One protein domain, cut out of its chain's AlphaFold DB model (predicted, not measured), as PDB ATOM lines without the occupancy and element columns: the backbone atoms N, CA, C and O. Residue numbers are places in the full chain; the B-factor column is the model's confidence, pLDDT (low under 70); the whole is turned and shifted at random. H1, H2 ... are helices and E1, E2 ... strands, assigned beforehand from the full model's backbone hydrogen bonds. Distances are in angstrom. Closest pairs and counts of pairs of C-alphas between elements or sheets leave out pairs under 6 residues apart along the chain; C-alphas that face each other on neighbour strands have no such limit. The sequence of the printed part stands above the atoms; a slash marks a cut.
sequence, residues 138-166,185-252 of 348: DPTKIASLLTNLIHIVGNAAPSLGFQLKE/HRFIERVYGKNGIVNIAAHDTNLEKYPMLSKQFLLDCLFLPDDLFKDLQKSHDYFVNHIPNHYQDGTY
ATOM      1  N   ASP A 138     105.995 103.668 174.515       67.06
ATOM      2  CA  ASP A 138     105.913 104.497 175.715       67.06
ATOM      3  C   ASP A 138     105.780 105.979 175.309       67.06
ATOM      4  O   ASP A 138     106.722 106.539 174.728       67.06
ATOM      5  N   PRO A 139     104.629 106.630 175.579       67.31
ATOM      6  CA  PRO A 139     104.394 108.014 175.177       67.31
ATOM      7  C   PRO A 139     105.459 108.972 175.717       67.31
ATOM      8  O   PRO A 139     105.783 109.962 175.062       67.31
ATOM      9  N   THR A 140     106.046 108.659 176.878       73.06
ATOM     10  CA  THR A 140     107.094 109.479 177.497       73.06
ATOM     11  C   THR A 140     108.415 109.388 176.731       73.06
ATOM     12  O   THR A 140     109.076 110.408 176.519       73.06
ATOM     13  N   LYS A 141     108.764 108.205 176.209       75.50
ATOM     14  CA  LYS A 141     109.956 108.000 175.370       75.50
ATOM     15  C   LYS A 141     109.823 108.686 174.018       75.50
ATOM     16  O   LYS A 141     110.783 109.294 173.550       75.50
ATOM     17  N   ILE A 142     108.638 108.628 173.405       74.31
ATOM     18  CA  ILE A 142     108.362 109.341 172.147       74.31
ATOM     19  C   ILE A 142     108.474 110.853 172.362       74.31
ATOM     20  O   ILE A 142     109.141 111.531 171.584       74.31
ATOM     21  N   ALA A 143     107.874 111.383 173.431       74.19
ATOM     22  CA  ALA A 143     107.965 112.805 173.748       74.19
ATOM     23  C   ALA A 143     109.419 113.248 173.990       74.19
ATOM     24  O   ALA A 143     109.842 114.280 173.469       74.19
ATOM     25  N   SER A 144     110.213 112.452 174.715       78.12
ATOM     26  CA  SER A 144     111.638 112.731 174.934       78.12
ATOM     27  C   SER A 144     112.436 112.717 173.626       78.12
ATOM     28  O   SER A 144     113.200 113.649 173.367       78.12
ATOM     29  N   LEU A 145     112.213 111.718 172.765       81.06
ATOM     30  CA  LEU A 145     112.851 111.634 171.452       81.06
ATOM     31  C   LEU A 145     112.533 112.861 170.593       81.06
ATOM     32  O   LEU A 145     113.446 113.503 170.079       81.06
ATOM     33  N   LEU A 146     111.248 113.195 170.448       76.19
ATOM     34  CA  LEU A 146     110.812 114.337 169.647       76.19
ATOM     35  C   LEU A 146     111.367 115.647 170.206       76.19
ATOM     36  O   LEU A 146     111.843 116.479 169.440       76.19
ATOM     37  N   THR A 147     111.390 115.809 171.530       77.56
ATOM     38  CA  THR A 147     111.983 116.985 172.185       77.56
ATOM     39  C   THR A 147     113.471 117.124 171.854       77.56
ATOM     40  O   THR A 147     113.919 118.205 171.471       77.56
ATOM     41  N   ASN A 148     114.229 116.027 171.930       82.25
ATOM     42  CA  ASN A 148     115.648 116.017 171.577       82.25
ATOM     43  C   ASN A 148     115.865 116.347 170.093       82.25
ATOM     44  O   ASN A 148     116.718 117.171 169.770       82.25
ATOM     45  N   LEU A 149     115.066 115.760 169.196       81.62
ATOM     46  CA  LEU A 149     115.134 116.043 167.760       81.62
ATOM     47  C   LEU A 149     114.828 117.513 167.456       81.62
ATOM     48  O   LEU A 149     115.566 118.137 166.703       81.62
ATOM     49  N   ILE A 150     113.801 118.098 168.075       76.94
ATOM     50  CA  ILE A 150     113.468 119.522 167.906       76.94
ATOM     51  C   ILE A 150     114.628 120.408 168.356       76.94
ATOM     52  O   ILE A 150     114.958 121.373 167.670       76.94
ATOM     53  N   HIS A 151     115.270 120.077 169.477       79.12
ATOM     54  CA  HIS A 151     116.439 120.811 169.951       79.12
ATOM     55  C   HIS A 151     117.611 120.726 168.958       79.12
ATOM     56  O   HIS A 151     118.246 121.740 168.669       79.12
ATOM     57  N   ILE A 152     117.869 119.546 168.383       82.69
ATOM     58  CA  ILE A 152     118.899 119.363 167.348       82.69
ATOM     59  C   ILE A 152     118.566 120.196 166.108       82.69
ATOM     60  O   ILE A 152     119.414 120.954 165.654       82.69
ATOM     61  N   VAL A 153     117.336 120.109 165.594       79.56
ATOM     62  CA  VAL A 153     116.880 120.872 164.418       79.56
ATOM     63  C   VAL A 153     116.987 122.377 164.656       79.56
ATOM     64  O   VAL A 153     117.469 123.103 163.792       79.56
ATOM     65  N   GLY A 154     116.575 122.850 165.835       76.88
ATOM     66  CA  GLY A 154     116.653 124.264 166.199       76.88
ATOM     67  C   GLY A 154     118.088 124.794 166.219       76.88
ATOM     68  O   GLY A 154     118.336 125.896 165.739       76.88
ATOM     69  N   ASN A 155     119.038 123.994 166.709       81.94
ATOM     70  CA  ASN A 155     120.459 124.354 166.735       81.94
ATOM     71  C   ASN A 155     121.180 124.105 165.404       81.94
ATOM     72  O   ASN A 155     122.220 124.709 165.150       81.94
ATOM     73  N   ALA A 156     120.632 123.236 164.555       84.50
ATOM     74  CA  ALA A 156     121.134 122.974 163.216       84.50
ATOM     75  C   ALA A 156     120.743 124.067 162.216       84.50
ATOM     76  O   ALA A 156     121.220 124.019 161.090       84.50
ATOM     77  N   ALA A 157     119.867 125.015 162.564       79.06
ATOM     78  CA  ALA A 157     119.378 126.014 161.618       79.06
ATOM     79  C   ALA A 157     120.540 126.798 160.963       79.06
ATOM     80  O   ALA A 157     121.418 127.297 161.676       79.06
ATOM     81  N   PRO A 158     120.571 126.911 159.620       82.88
ATOM     82  CA  PRO A 158     121.614 127.655 158.921       82.88
ATOM     83  C   PRO A 158     121.511 129.147 159.247       82.88
ATOM     84  O   PRO A 158     120.414 129.680 159.377       82.88
ATOM     85  N   SER A 159     122.652 129.829 159.355       84.12
ATOM     86  CA  SER A 159     122.729 131.271 159.620       84.12
ATOM     87  C   SER A 159     122.464 132.131 158.377       84.12
ATOM     88  O   SER A 159     122.095 133.305 158.487       84.12
ATOM     89  N   LEU A 160     122.623 131.548 157.190       83.31
ATOM     90  CA  LEU A 160     122.350 132.149 155.894       83.31
ATOM     91  C   LEU A 160     121.140 131.471 155.251       83.31
ATOM     92  O   LEU A 160     120.910 130.271 155.382       83.31
ATOM     93  N   GLY A 161     120.362 132.242 154.501       81.06
ATOM     94  CA  GLY A 161     119.218 131.707 153.773       81.06
ATOM     95  C   GLY A 161     118.824 132.600 152.615       81.06
ATOM     96  O   GLY A 161     119.236 133.754 152.529       81.06
ATOM     97  N   PHE A 162     118.006 132.080 151.708       79.44
ATOM     98  CA  PHE A 162     117.447 132.911 150.651       79.44
ATOM     99  C   PHE A 162     116.282 133.753 151.167       79.44
ATOM    100  O   PHE A 162     115.442 133.254 151.916       79.44
ATOM    101  N   GLN A 163     116.181 134.995 150.698       71.25
ATOM    102  CA  GLN A 163     115.047 135.860 151.008       71.25
ATOM    103  C   GLN A 163     113.728 135.241 150.511       71.25
ATOM    104  O   GLN A 163     113.656 134.663 149.416       71.25
ATOM    105  N   LEU A 164     112.671 135.355 151.317       63.69
ATOM    106  CA  LEU A 164     111.318 134.972 150.915       63.69
ATOM    107  C   LEU A 164     110.712 136.087 150.047       63.69
ATOM    108  O   LEU A 164     110.789 137.263 150.392       63.69
ATOM    109  N   LYS A 165     110.065 135.719 148.930       53.50
ATOM    110  CA  LYS A 165     109.435 136.666 147.980       53.50
ATOM    111  C   LYS A 165     108.406 137.612 148.625       53.50
ATOM    112  O   LYS A 165     108.109 138.659 148.062       53.50
ATOM    113  N   GLU A 166     107.853 137.264 149.783       51.84
ATOM    114  CA  GLU A 166     106.857 138.084 150.485       51.84
ATOM    115  C   GLU A 166     107.473 139.264 151.255       51.84
ATOM    116  O   GLU A 166     106.789 140.255 151.515       51.84
ATOM    117  N   HIS A 185     120.055 136.245 160.994       60.78
ATOM    118  CA  HIS A 185     119.971 135.551 159.708       60.78
ATOM    119  C   HIS A 185     120.154 136.555 158.576       60.78
ATOM    120  O   HIS A 185     119.353 137.476 158.402       60.78
ATOM    121  N   ARG A 186     121.241 136.402 157.817       72.19
ATOM    122  CA  ARG A 186     121.505 137.235 156.644       72.19
ATOM    123  C   ARG A 186     120.839 136.584 155.440       72.19
ATOM    124  O   ARG A 186     121.214 135.489 155.028       72.19
ATOM    125  N   PHE A 187     119.858 137.279 154.878       76.69
ATOM    126  CA  PHE A 187     119.160 136.821 153.685       76.69
ATOM    127  C   PHE A 187     119.919 137.207 152.415       76.69
ATOM    128  O   PHE A 187     120.414 138.328 152.288       76.69
ATOM    129  N   ILE A 188     120.002 136.260 151.485       81.75
ATOM    130  CA  ILE A 188     120.634 136.408 150.176       81.75
ATOM    131  C   ILE A 188     119.540 136.386 149.104       81.75
ATOM    132  O   ILE A 188     118.564 135.637 149.197       81.75
ATOM    133  N   GLU A 189     119.678 137.223 148.083       82.88
ATOM    134  CA  GLU A 189     118.766 137.222 146.943       82.88
ATOM    135  C   GLU A 189     118.913 135.930 146.125       82.88
ATOM    136  O   GLU A 189     120.014 135.413 145.925       82.88
ATOM    137  N   ARG A 190     117.792 135.389 145.638       85.25
ATOM    138  CA  ARG A 190     117.815 134.218 144.753       85.25
ATOM    139  C   ARG A 190     118.208 134.649 143.350       85.25
ATOM    140  O   ARG A 190     117.432 135.325 142.681       85.25
ATOM    141  N   VAL A 191     119.359 134.177 142.887       87.00
ATOM    142  CA  VAL A 191     119.812 134.379 141.510       87.00
ATOM    143  C   VAL A 191     119.633 133.076 140.744       87.00
ATOM    144  O   VAL A 191     120.195 132.047 141.111       87.00
ATOM    145  N   TYR A 192     118.827 133.109 139.688       89.62
ATOM    146  CA  TYR A 192     118.604 131.952 138.825       89.62
ATOM    147  C   TYR A 192     119.549 132.004 137.628       89.62
ATOM    148  O   TYR A 192     119.828 133.080 137.096       89.62
ATOM    149  N   GLY A 193     120.044 130.838 137.217       87.81
ATOM    150  CA  GLY A 193     120.835 130.719 135.998       87.81
ATOM    151  C   GLY A 193     119.948 130.563 134.761       87.81
ATOM    152  O   GLY A 193     118.741 130.815 134.788       87.81
ATOM    153  N   LYS A 194     120.554 130.129 133.651       89.44
ATOM    154  CA  LYS A 194     119.894 130.041 132.336       89.44
ATOM    155  C   LYS A 194     118.686 129.105 132.327       89.44
ATOM    156  O   LYS A 194     117.743 129.347 131.580       89.44
ATOM    157  N   ASN A 195     118.713 128.060 133.153       86.69
ATOM    158  CA  ASN A 195     117.663 127.043 133.187       86.69
ATOM    159  C   ASN A 195     116.479 127.440 134.081       86.69
ATOM    160  O   ASN A 195     115.420 126.821 134.005       86.69
ATOM    161  N   GLY A 196     116.621 128.495 134.890       85.62
ATOM    162  CA  GLY A 196     115.527 129.053 135.679       85.62
ATOM    163  C   GLY A 196     114.905 128.070 136.678       85.62
ATOM    164  O   GLY A 196     115.574 127.223 137.270       85.62
ATOM    165  N   ILE A 197     113.597 128.220 136.900       82.31
ATOM    166  CA  ILE A 197     112.818 127.365 137.802       82.31
ATOM    167  C   ILE A 197     112.291 126.172 137.006       82.31
ATOM    168  O   ILE A 197     111.490 126.340 136.089       82.31
ATOM    169  N   VAL A 198     112.692 124.969 137.410       80.62
ATOM    170  CA  VAL A 198     112.291 123.713 136.765       80.62
ATOM    171  C   VAL A 198     111.551 122.835 137.768       80.62
ATOM    172  O   VAL A 198     111.909 122.784 138.947       80.62
ATOM    173  N   ASN A 199     110.516 122.131 137.308       76.00
ATOM    174  CA  ASN A 199     109.852 121.119 138.121       76.00
ATOM    175  C   ASN A 199     110.711 119.848 138.177       76.00
ATOM    176  O   ASN A 199     110.692 119.029 137.263       76.00
ATOM    177  N   ILE A 200     111.450 119.697 139.272       74.94
ATOM    178  CA  ILE A 200     112.374 118.579 139.509       74.94
ATOM    179  C   ILE A 200     111.629 117.270 139.835       74.94
ATOM    180  O   ILE A 200     112.205 116.194 139.730       74.94
ATOM    181  N   ALA A 201     110.351 117.355 140.220       67.19
ATOM    182  CA  ALA A 201     109.511 116.203 140.554       67.19
ATOM    183  C   ALA A 201     108.742 115.644 139.343       67.19
ATOM    184  O   ALA A 201     107.996 114.674 139.470       67.19
ATOM    185  N   ALA A 202     108.894 116.251 138.161       66.62
ATOM    186  CA  ALA A 202     108.326 115.714 136.935       66.62
ATOM    187  C   ALA A 202     109.165 114.516 136.466       66.62
ATOM    188  O   ALA A 202     110.187 114.673 135.804       66.62
ATOM    189  N   HIS A 203     108.724 113.306 136.807       57.50
ATOM    190  CA  HIS A 203     109.223 112.080 136.191       57.50
ATOM    191  C   HIS A 203     108.562 111.899 134.822       57.50
ATOM    192  O   HIS A 203     107.650 111.092 134.669       57.50
ATOM    193  N   ASP A 204     108.988 112.682 133.835       64.06
ATOM    194  CA  ASP A 204     108.583 112.469 132.448       64.06
ATOM    195  C   ASP A 204     109.764 111.901 131.655       64.06
ATOM    196  O   ASP A 204     110.887 112.406 131.704       64.06
ATOM    197  N   THR A 205     109.512 110.804 130.951       63.94
ATOM    198  CA  THR A 205     110.493 110.118 130.107       63.94
ATOM    199  C   THR A 205     110.674 110.793 128.749       63.94
ATOM    200  O   THR A 205     111.543 110.390 127.976       63.94
ATOM    201  N   ASN A 206     109.853 111.794 128.420       77.94
ATOM    202  CA  ASN A 206     109.951 112.528 127.170       77.94
ATOM    203  C   ASN A 206     111.081 113.570 127.221       77.94
ATOM    204  O   ASN A 206     110.873 114.728 127.591       77.94
ATOM    205  N   LEU A 207     112.268 113.151 126.782       70.81
ATOM    206  CA  LEU A 207     113.471 113.986 126.692       70.81
ATOM    207  C   LEU A 207     113.358 115.146 125.685       70.81
ATOM    208  O   LEU A 207     114.151 116.081 125.755       70.81
ATOM    209  N   GLU A 208     112.390 115.117 124.761       73.88
ATOM    210  CA  GLU A 208     112.129 116.244 123.851       73.88
ATOM    211  C   GLU A 208     111.372 117.374 124.557       73.88
ATOM    212  O   GLU A 208     111.480 118.538 124.176       73.88
ATOM    213  N   LYS A 209     110.609 117.033 125.602       73.06
ATOM    214  CA  LYS A 209     109.779 117.974 126.361       73.06
ATOM    215  C   LYS A 209     110.404 118.373 127.699       73.06
ATOM    216  O   LYS A 209     110.153 119.484 128.168       73.06
ATOM    217  N   TYR A 210     111.212 117.502 128.304       75.25
ATOM    218  CA  TYR A 210     111.819 117.730 129.613       75.25
ATOM    219  C   TYR A 210     113.337 117.547 129.569       75.25
ATOM    220  O   TYR A 210     113.831 116.558 129.028       75.25
ATOM    221  N   PRO A 211     114.098 118.484 130.158       76.50
ATOM    222  CA  PRO A 211     115.547 118.408 130.157       76.50
ATOM    223  C   PRO A 211     116.042 117.273 131.057       76.50
ATOM    224  O   PRO A 211     115.491 117.015 132.129       76.50
ATOM    225  N   MET A 212     117.148 116.638 130.661       82.12
ATOM    226  CA  MET A 212     117.844 115.697 131.534       82.12
ATOM    227  C   MET A 212     118.384 116.440 132.763       82.12
ATOM    228  O   MET A 212     119.233 117.326 132.640       82.12
ATOM    229  N   LEU A 213     117.929 116.046 133.955       85.88
ATOM    230  CA  LEU A 213     118.285 116.661 135.241       85.88
ATOM    231  C   LEU A 213     119.705 116.273 135.702       85.88
ATOM    232  O   LEU A 213     119.907 115.672 136.755       85.88
ATOM    233  N   SER A 214     120.710 116.591 134.886       87.31
ATOM    234  CA  SER A 214     122.120 116.395 135.227       87.31
ATOM    235  C   SER A 214     122.586 117.384 136.297       87.31
ATOM    236  O   SER A 214     122.019 118.464 136.460       87.31
ATOM    237  N   LYS A 215     123.692 117.065 136.980       86.00
ATOM    238  CA  LYS A 215     124.329 117.995 137.927       86.00
ATOM    239  C   LYS A 215     124.609 119.362 137.292       86.00
ATOM    240  O   LYS A 215     124.346 120.380 137.917       86.00
ATOM    241  N   GLN A 216     125.128 119.380 136.063       87.00
ATOM    242  CA  GLN A 216     125.424 120.621 135.338       87.00
ATOM    243  C   GLN A 216     124.144 121.424 135.078       87.00
ATOM    244  O   GLN A 216     124.101 122.612 135.370       87.00
ATOM    245  N   PHE A 217     123.078 120.753 134.629       88.81
ATOM    246  CA  PHE A 217     121.781 121.387 134.399       88.81
ATOM    247  C   PHE A 217     121.211 122.026 135.675       88.81
ATOM    248  O   PHE A 217     120.753 123.166 135.635       88.81
ATOM    249  N   LEU A 218     121.275 121.318 136.809       87.56
ATOM    250  CA  LEU A 218     120.744 121.783 138.095       87.56
ATOM    251  C   LEU A 218     121.564 122.927 138.710       87.56
ATOM    252  O   LEU A 218     120.981 123.826 139.317       87.56
ATOM    253  N   LEU A 219     122.890 122.923 138.536       87.31
ATOM    254  CA  LEU A 219     123.752 124.038 138.957       87.31
ATOM    255  C   LEU A 219     123.427 125.331 138.196       87.31
ATOM    256  O   LEU A 219     123.529 126.418 138.758       87.31
ATOM    257  N   ASP A 220     122.959 125.208 136.954       89.50
ATOM    258  CA  ASP A 220     122.503 126.328 136.131       89.50
ATOM    259  C   ASP A 220     121.045 126.749 136.417       89.50
ATOM    260  O   ASP A 220     120.558 127.714 135.821       89.50
ATOM    261  N   CYS A 221     120.318 126.063 137.309       89.88
ATOM    262  CA  CYS A 221     118.974 126.477 137.727       89.88
ATOM    263  C   CYS A 221     119.040 127.570 138.802       89.88
ATOM    264  O   CYS A 221     118.380 128.600 138.684       89.88
ATOM    265  N   LEU A 222     119.855 127.369 139.839       89.25
ATOM    266  CA  LEU A 222     119.961 128.266 140.990       89.25
ATOM    267  C   LEU A 222     121.429 128.479 141.347       89.25
ATOM    268  O   LEU A 222     122.123 127.537 141.726       89.25
ATOM    269  N   PHE A 223     121.872 129.732 141.288       88.12
ATOM    270  CA  PHE A 223     123.192 130.095 141.772       88.12
ATOM    271  C   PHE A 223     123.210 130.031 143.299       88.12
ATOM    272  O   PHE A 223     122.420 130.695 143.978       88.12
ATOM    273  N   LEU A 224     124.129 129.227 143.829       87.62
ATOM    274  CA  LEU A 224     124.331 129.049 145.257       87.62
ATOM    275  C   LEU A 224     125.706 129.613 145.640       87.62
ATOM    276  O   LEU A 224     126.715 129.005 145.285       87.62
ATOM    277  N   PRO A 225     125.763 130.760 146.339       90.25
ATOM    278  CA  PRO A 225     127.017 131.318 146.837       90.25
ATOM    279  C   PRO A 225     127.783 130.338 147.733       90.25
ATOM    280  O   PRO A 225     127.176 129.589 148.501       90.25
ATOM    281  N   ASP A 226     129.115 130.367 147.670       91.44
ATOM    282  CA  ASP A 226     129.977 129.439 148.417       91.44
ATOM    283  C   ASP A 226     129.804 129.541 149.938       91.44
ATOM    284  O   ASP A 226     129.913 128.544 150.651       91.44
ATOM    285  N   ASP A 227     129.562 130.744 150.454       90.62
ATOM    286  CA  ASP A 227     129.287 130.990 151.868       90.62
ATOM    287  C   ASP A 227     127.955 130.363 152.293       90.62
ATOM    288  O   ASP A 227     127.914 129.666 153.307       90.62
ATOM    289  N   LEU A 228     126.902 130.522 151.485       89.12
ATOM    290  CA  LEU A 228     125.616 129.861 151.714       89.12
ATOM    291  C   LEU A 228     125.743 128.336 151.621       89.12
ATOM    292  O   LEU A 228     125.214 127.631 152.475       89.12
ATOM    293  N   PHE A 229     126.473 127.811 150.634       90.75
ATOM    294  CA  PHE A 229     126.716 126.371 150.527       90.75
ATOM    295  C   PHE A 229     127.436 125.825 151.767       90.75
ATOM    296  O   PHE A 229     127.003 124.822 152.330       90.75
ATOM    297  N   LYS A 230     128.499 126.495 152.228       93.12
ATOM    298  CA  LYS A 230     129.249 126.091 153.428       93.12
ATOM    299  C   LYS A 230     128.404 126.157 154.695       93.12
ATOM    300  O   LYS A 230     128.541 125.295 155.560       93.12
ATOM    301  N   ASP A 231     127.543 127.160 154.821       88.56
ATOM    302  CA  ASP A 231     126.650 127.293 155.971       88.56
ATOM    303  C   ASP A 231     125.566 126.202 155.980       88.56
ATOM    304  O   ASP A 231     125.357 125.556 157.006       88.56
ATOM    305  N   LEU A 232     124.969 125.901 154.820       87.62
ATOM    306  CA  LEU A 232     124.049 124.770 154.652       87.62
ATOM    307  C   LEU A 232     124.735 123.427 154.928       87.62
ATOM    308  O   LEU A 232     124.155 122.563 155.585       87.62
ATOM    309  N   GLN A 233     125.975 123.252 154.466       92.12
ATOM    310  CA  GLN A 233     126.767 122.057 154.744       92.12
ATOM    311  C   GLN A 233     127.027 121.913 156.246       92.12
ATOM    312  O   GLN A 233     126.745 120.865 156.810       92.12
ATOM    313  N   LYS A 234     127.476 122.977 156.918       92.75
ATOM    314  CA  LYS A 234     127.709 122.978 158.369       92.75
ATOM    315  C   LYS A 234     126.431 122.681 159.159       92.75
ATOM    316  O   LYS A 234     126.480 121.943 160.140       92.75
ATOM    317  N   SER A 235     125.306 123.258 158.740       88.19
ATOM    318  CA  SER A 235     123.970 122.990 159.281       88.19
ATOM    319  C   SER A 235     123.613 121.502 159.171       88.19
ATOM    320  O   SER A 235     123.255 120.868 160.167       88.19
ATOM    321  N   HIS A 236     123.793 120.920 157.984       87.75
ATOM    322  CA  HIS A 236     123.549 119.503 157.735       87.75
ATOM    323  C   HIS A 236     124.491 118.593 158.533       87.75
ATOM    324  O   HIS A 236     124.026 117.659 159.182       87.75
ATOM    325  N   ASP A 237     125.793 118.887 158.542       91.69
ATOM    326  CA  ASP A 237     126.796 118.130 159.292       91.69
ATOM    327  C   ASP A 237     126.485 118.159 160.790       91.69
ATOM    328  O   ASP A 237     126.573 117.136 161.467       91.69
ATOM    329  N   TYR A 238     126.078 119.313 161.327       91.62
ATOM    330  CA  TYR A 238     125.629 119.405 162.713       91.62
ATOM    331  C   TYR A 238     124.424 118.494 162.948       91.62
ATOM    332  O   TYR A 238     124.449 117.692 163.879       91.62
ATOM    333  N   PHE A 239     123.400 118.566 162.096       87.56
ATOM    334  CA  PHE A 239     122.213 117.727 162.224       87.56
ATOM    335  C   PHE A 239     122.562 116.230 162.214       87.56
ATOM    336  O   PHE A 239     122.255 115.524 163.173       87.56
ATOM    337  N   VAL A 240     123.260 115.756 161.178       87.81
ATOM    338  CA  VAL A 240     123.610 114.336 161.001       87.81
ATOM    339  C   VAL A 240     124.498 113.815 162.133       87.81
ATOM    340  O   VAL A 240     124.321 112.683 162.571       87.81
ATOM    341  N   ASN A 241     125.413 114.634 162.656       90.50
ATOM    342  CA  ASN A 241     126.294 114.216 163.749       90.50
ATOM    343  C   ASN A 241     125.606 114.185 165.125       90.50
ATOM    344  O   ASN A 241     126.143 113.573 166.047       90.50
ATOM    345  N   HIS A 242     124.457 114.849 165.289       89.62
ATOM    346  CA  HIS A 242     123.749 114.931 166.573       89.62
ATOM    347  C   HIS A 242     122.459 114.106 166.620       89.62
ATOM    348  O   HIS A 242     121.932 113.896 167.716       89.62
ATOM    349  N   ILE A 243     121.940 113.622 165.485       86.06
ATOM    350  CA  ILE A 243     120.821 112.677 165.508       86.06
ATOM    351  C   ILE A 243     121.236 111.355 166.175       86.06
ATOM    352  O   ILE A 243     122.367 110.892 166.012       86.06
ATOM    353  N   PRO A 244     120.335 110.722 166.943       82.75
ATOM    354  CA  PRO A 244     120.636 109.452 167.583       82.75
ATOM    355  C   PRO A 244     120.810 108.347 166.533       82.75
ATOM    356  O   PRO A 244     119.932 108.119 165.705       82.75
ATOM    357  N   ASN A 245     121.916 107.606 166.617       80.00
ATOM    358  CA  ASN A 245     122.177 106.444 165.754       80.00
ATOM    359  C   ASN A 245     121.275 105.238 166.073       80.00
ATOM    360  O   ASN A 245     121.254 104.257 165.334       80.00
ATOM    361  N   HIS A 246     120.586 105.275 167.212       75.81
ATOM    362  CA  HIS A 246     119.698 104.231 167.701       75.81
ATOM    363  C   HIS A 246     118.619 104.864 168.577       75.81
ATOM    364  O   HIS A 246     118.898 105.732 169.407       75.81
ATOM    365  N   TYR A 247     117.380 104.423 168.390       74.62
ATOM    366  CA  TYR A 247     116.265 104.802 169.248       74.62
ATOM    367  C   TYR A 247     116.243 103.908 170.490       74.62
ATOM    368  O   TYR A 247     116.751 102.789 170.461       74.62
ATOM    369  N   GLN A 248     115.669 104.400 171.590       74.12
ATOM    370  CA  GLN A 248     115.536 103.591 172.799       74.12
ATOM    371  C   GLN A 248     114.598 102.404 172.554       74.12
ATOM    372  O   GLN A 248     113.568 102.527 171.885       74.12
ATOM    373  N   ASP A 249     114.919 101.260 173.156       74.44
ATOM    374  CA  ASP A 249     114.043 100.096 173.100       74.44
ATOM    375  C   ASP A 249     112.660 100.442 173.667       74.44
ATOM    376  O   ASP A 249     112.506 101.083 174.720       74.44
ATOM    377  N   GLY A 250     111.628 100.028 172.939       70.12
ATOM    378  CA  GLY A 250     110.248 100.342 173.279       70.12
ATOM    379  C   GLY A 250     109.754 101.707 172.800       70.12
ATOM    380  O   GLY A 250     108.588 102.023 173.041       70.12
ATOM    381  N   THR A 251     110.580 102.514 172.120       70.44
ATOM    382  CA  THR A 251     110.073 103.705 171.422       70.44
ATOM    383  C   THR A 251     109.159 103.280 170.277       70.44
ATOM    384  O   THR A 251     108.053 103.799 170.156       70.44
ATOM    385  N   TYR A 252     109.578 102.294 169.480       71.12
ATOM    386  CA  TYR A 252     108.915 101.888 168.244       71.12
ATOM    387  C   TYR A 252     109.016 100.372 168.019       71.12
ATOM    388  O   TYR A 252     109.987  99.756 168.451       71.12
TER     389      TYR A 252
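Overview. This is residues 138 to 166 and 185 to 252 of the 348 residues of an uncharacterized protein of Pichia kudriavzevii (UniProt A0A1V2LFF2). The model is an open arch of two unlike limbs: the helices H1 and H3, staggered and running opposite ways, make one limb, and a loop-rich stretch with the short helix H2 makes the other. At the bend lies a small pair of strands, E1 and E2, with E1 beside the first half of H3; the tail after H3 runs on to end near the first printed residue, the C-alphas of Asp 138 and Tyr 252 being 8.5 A apart. The printed part has 97 residues, with three named helices and two named strands in the order H1, E1, E2, H2, H3; E1 and E2 form one parallel sheet. The class is mostly helix, though under half of the residues, 45 of 97, are in named elements. The whole is only just extended, close to loose, with a radius of gyration of the C-alphas of 18.9 A and spans of 53 by 37 by 26 A.

Along the chain. Find C-alpha 139 at (104.394, 108.014, 175.177); from there H1, residues 139 to 155, runs 24.4 A. Next come E1, residues 160 to 162, 7.2 A long and starting at (122.350, 132.149, 155.894), and, beyond the cut, E2, residues 186 to 188, 6.6 A. Further on you meet H2, residues 215 to 219, 6.2 A, and H3, residues 226 to 242, 24.1 A, ending at C-alpha 242 at (123.749, 114.931, 166.573).

Arrangement. Look at residues 152 to 153 of H1 and 239 to 242 of H3: the helices only just touch, only at their ends, with 3 pairs of C-alphas within 8 A. The closest C-alphas, of Ile 152 and Phe 239, are 6.3 A apart; the tilt is shallow, 24 degrees, opposite ways. Move to E1, where the C-alphas of Leu 160 and Leu 228 of H3, the closest of the two elements, are 5.8 A apart. E1 and E2 are parallel at 38 degrees, with N 188 and O 161 at 2.8 A, within hydrogen-bond range. E2 and H3 are only just apart, closest at 8.4 A. H2 touches no helix. Near it in the chain, residues 222 to 223 form a short antiparallel pairing with residues 191 to 192. In H1, H2 and H3 every O i to N i+4 pair is within hydrogen-bond range.

Size, cuts and confidence. The C-alphas farthest apart are those of Thr 140 and Glu 208, at 54.3 A, while those of Asp 138 and Tyr 252 are 8.5 A apart. Residues 167 to 184 are not printed, and C-alphas 166 and 185 are 16.2 A apart across the cut. The link from E2 to H2, residues 189 to 214, is long. Mean pLDDT of the printed part is 80.2; it is under 70 at residues 138 to 139, 164 to 166, 185 and 201 to 205.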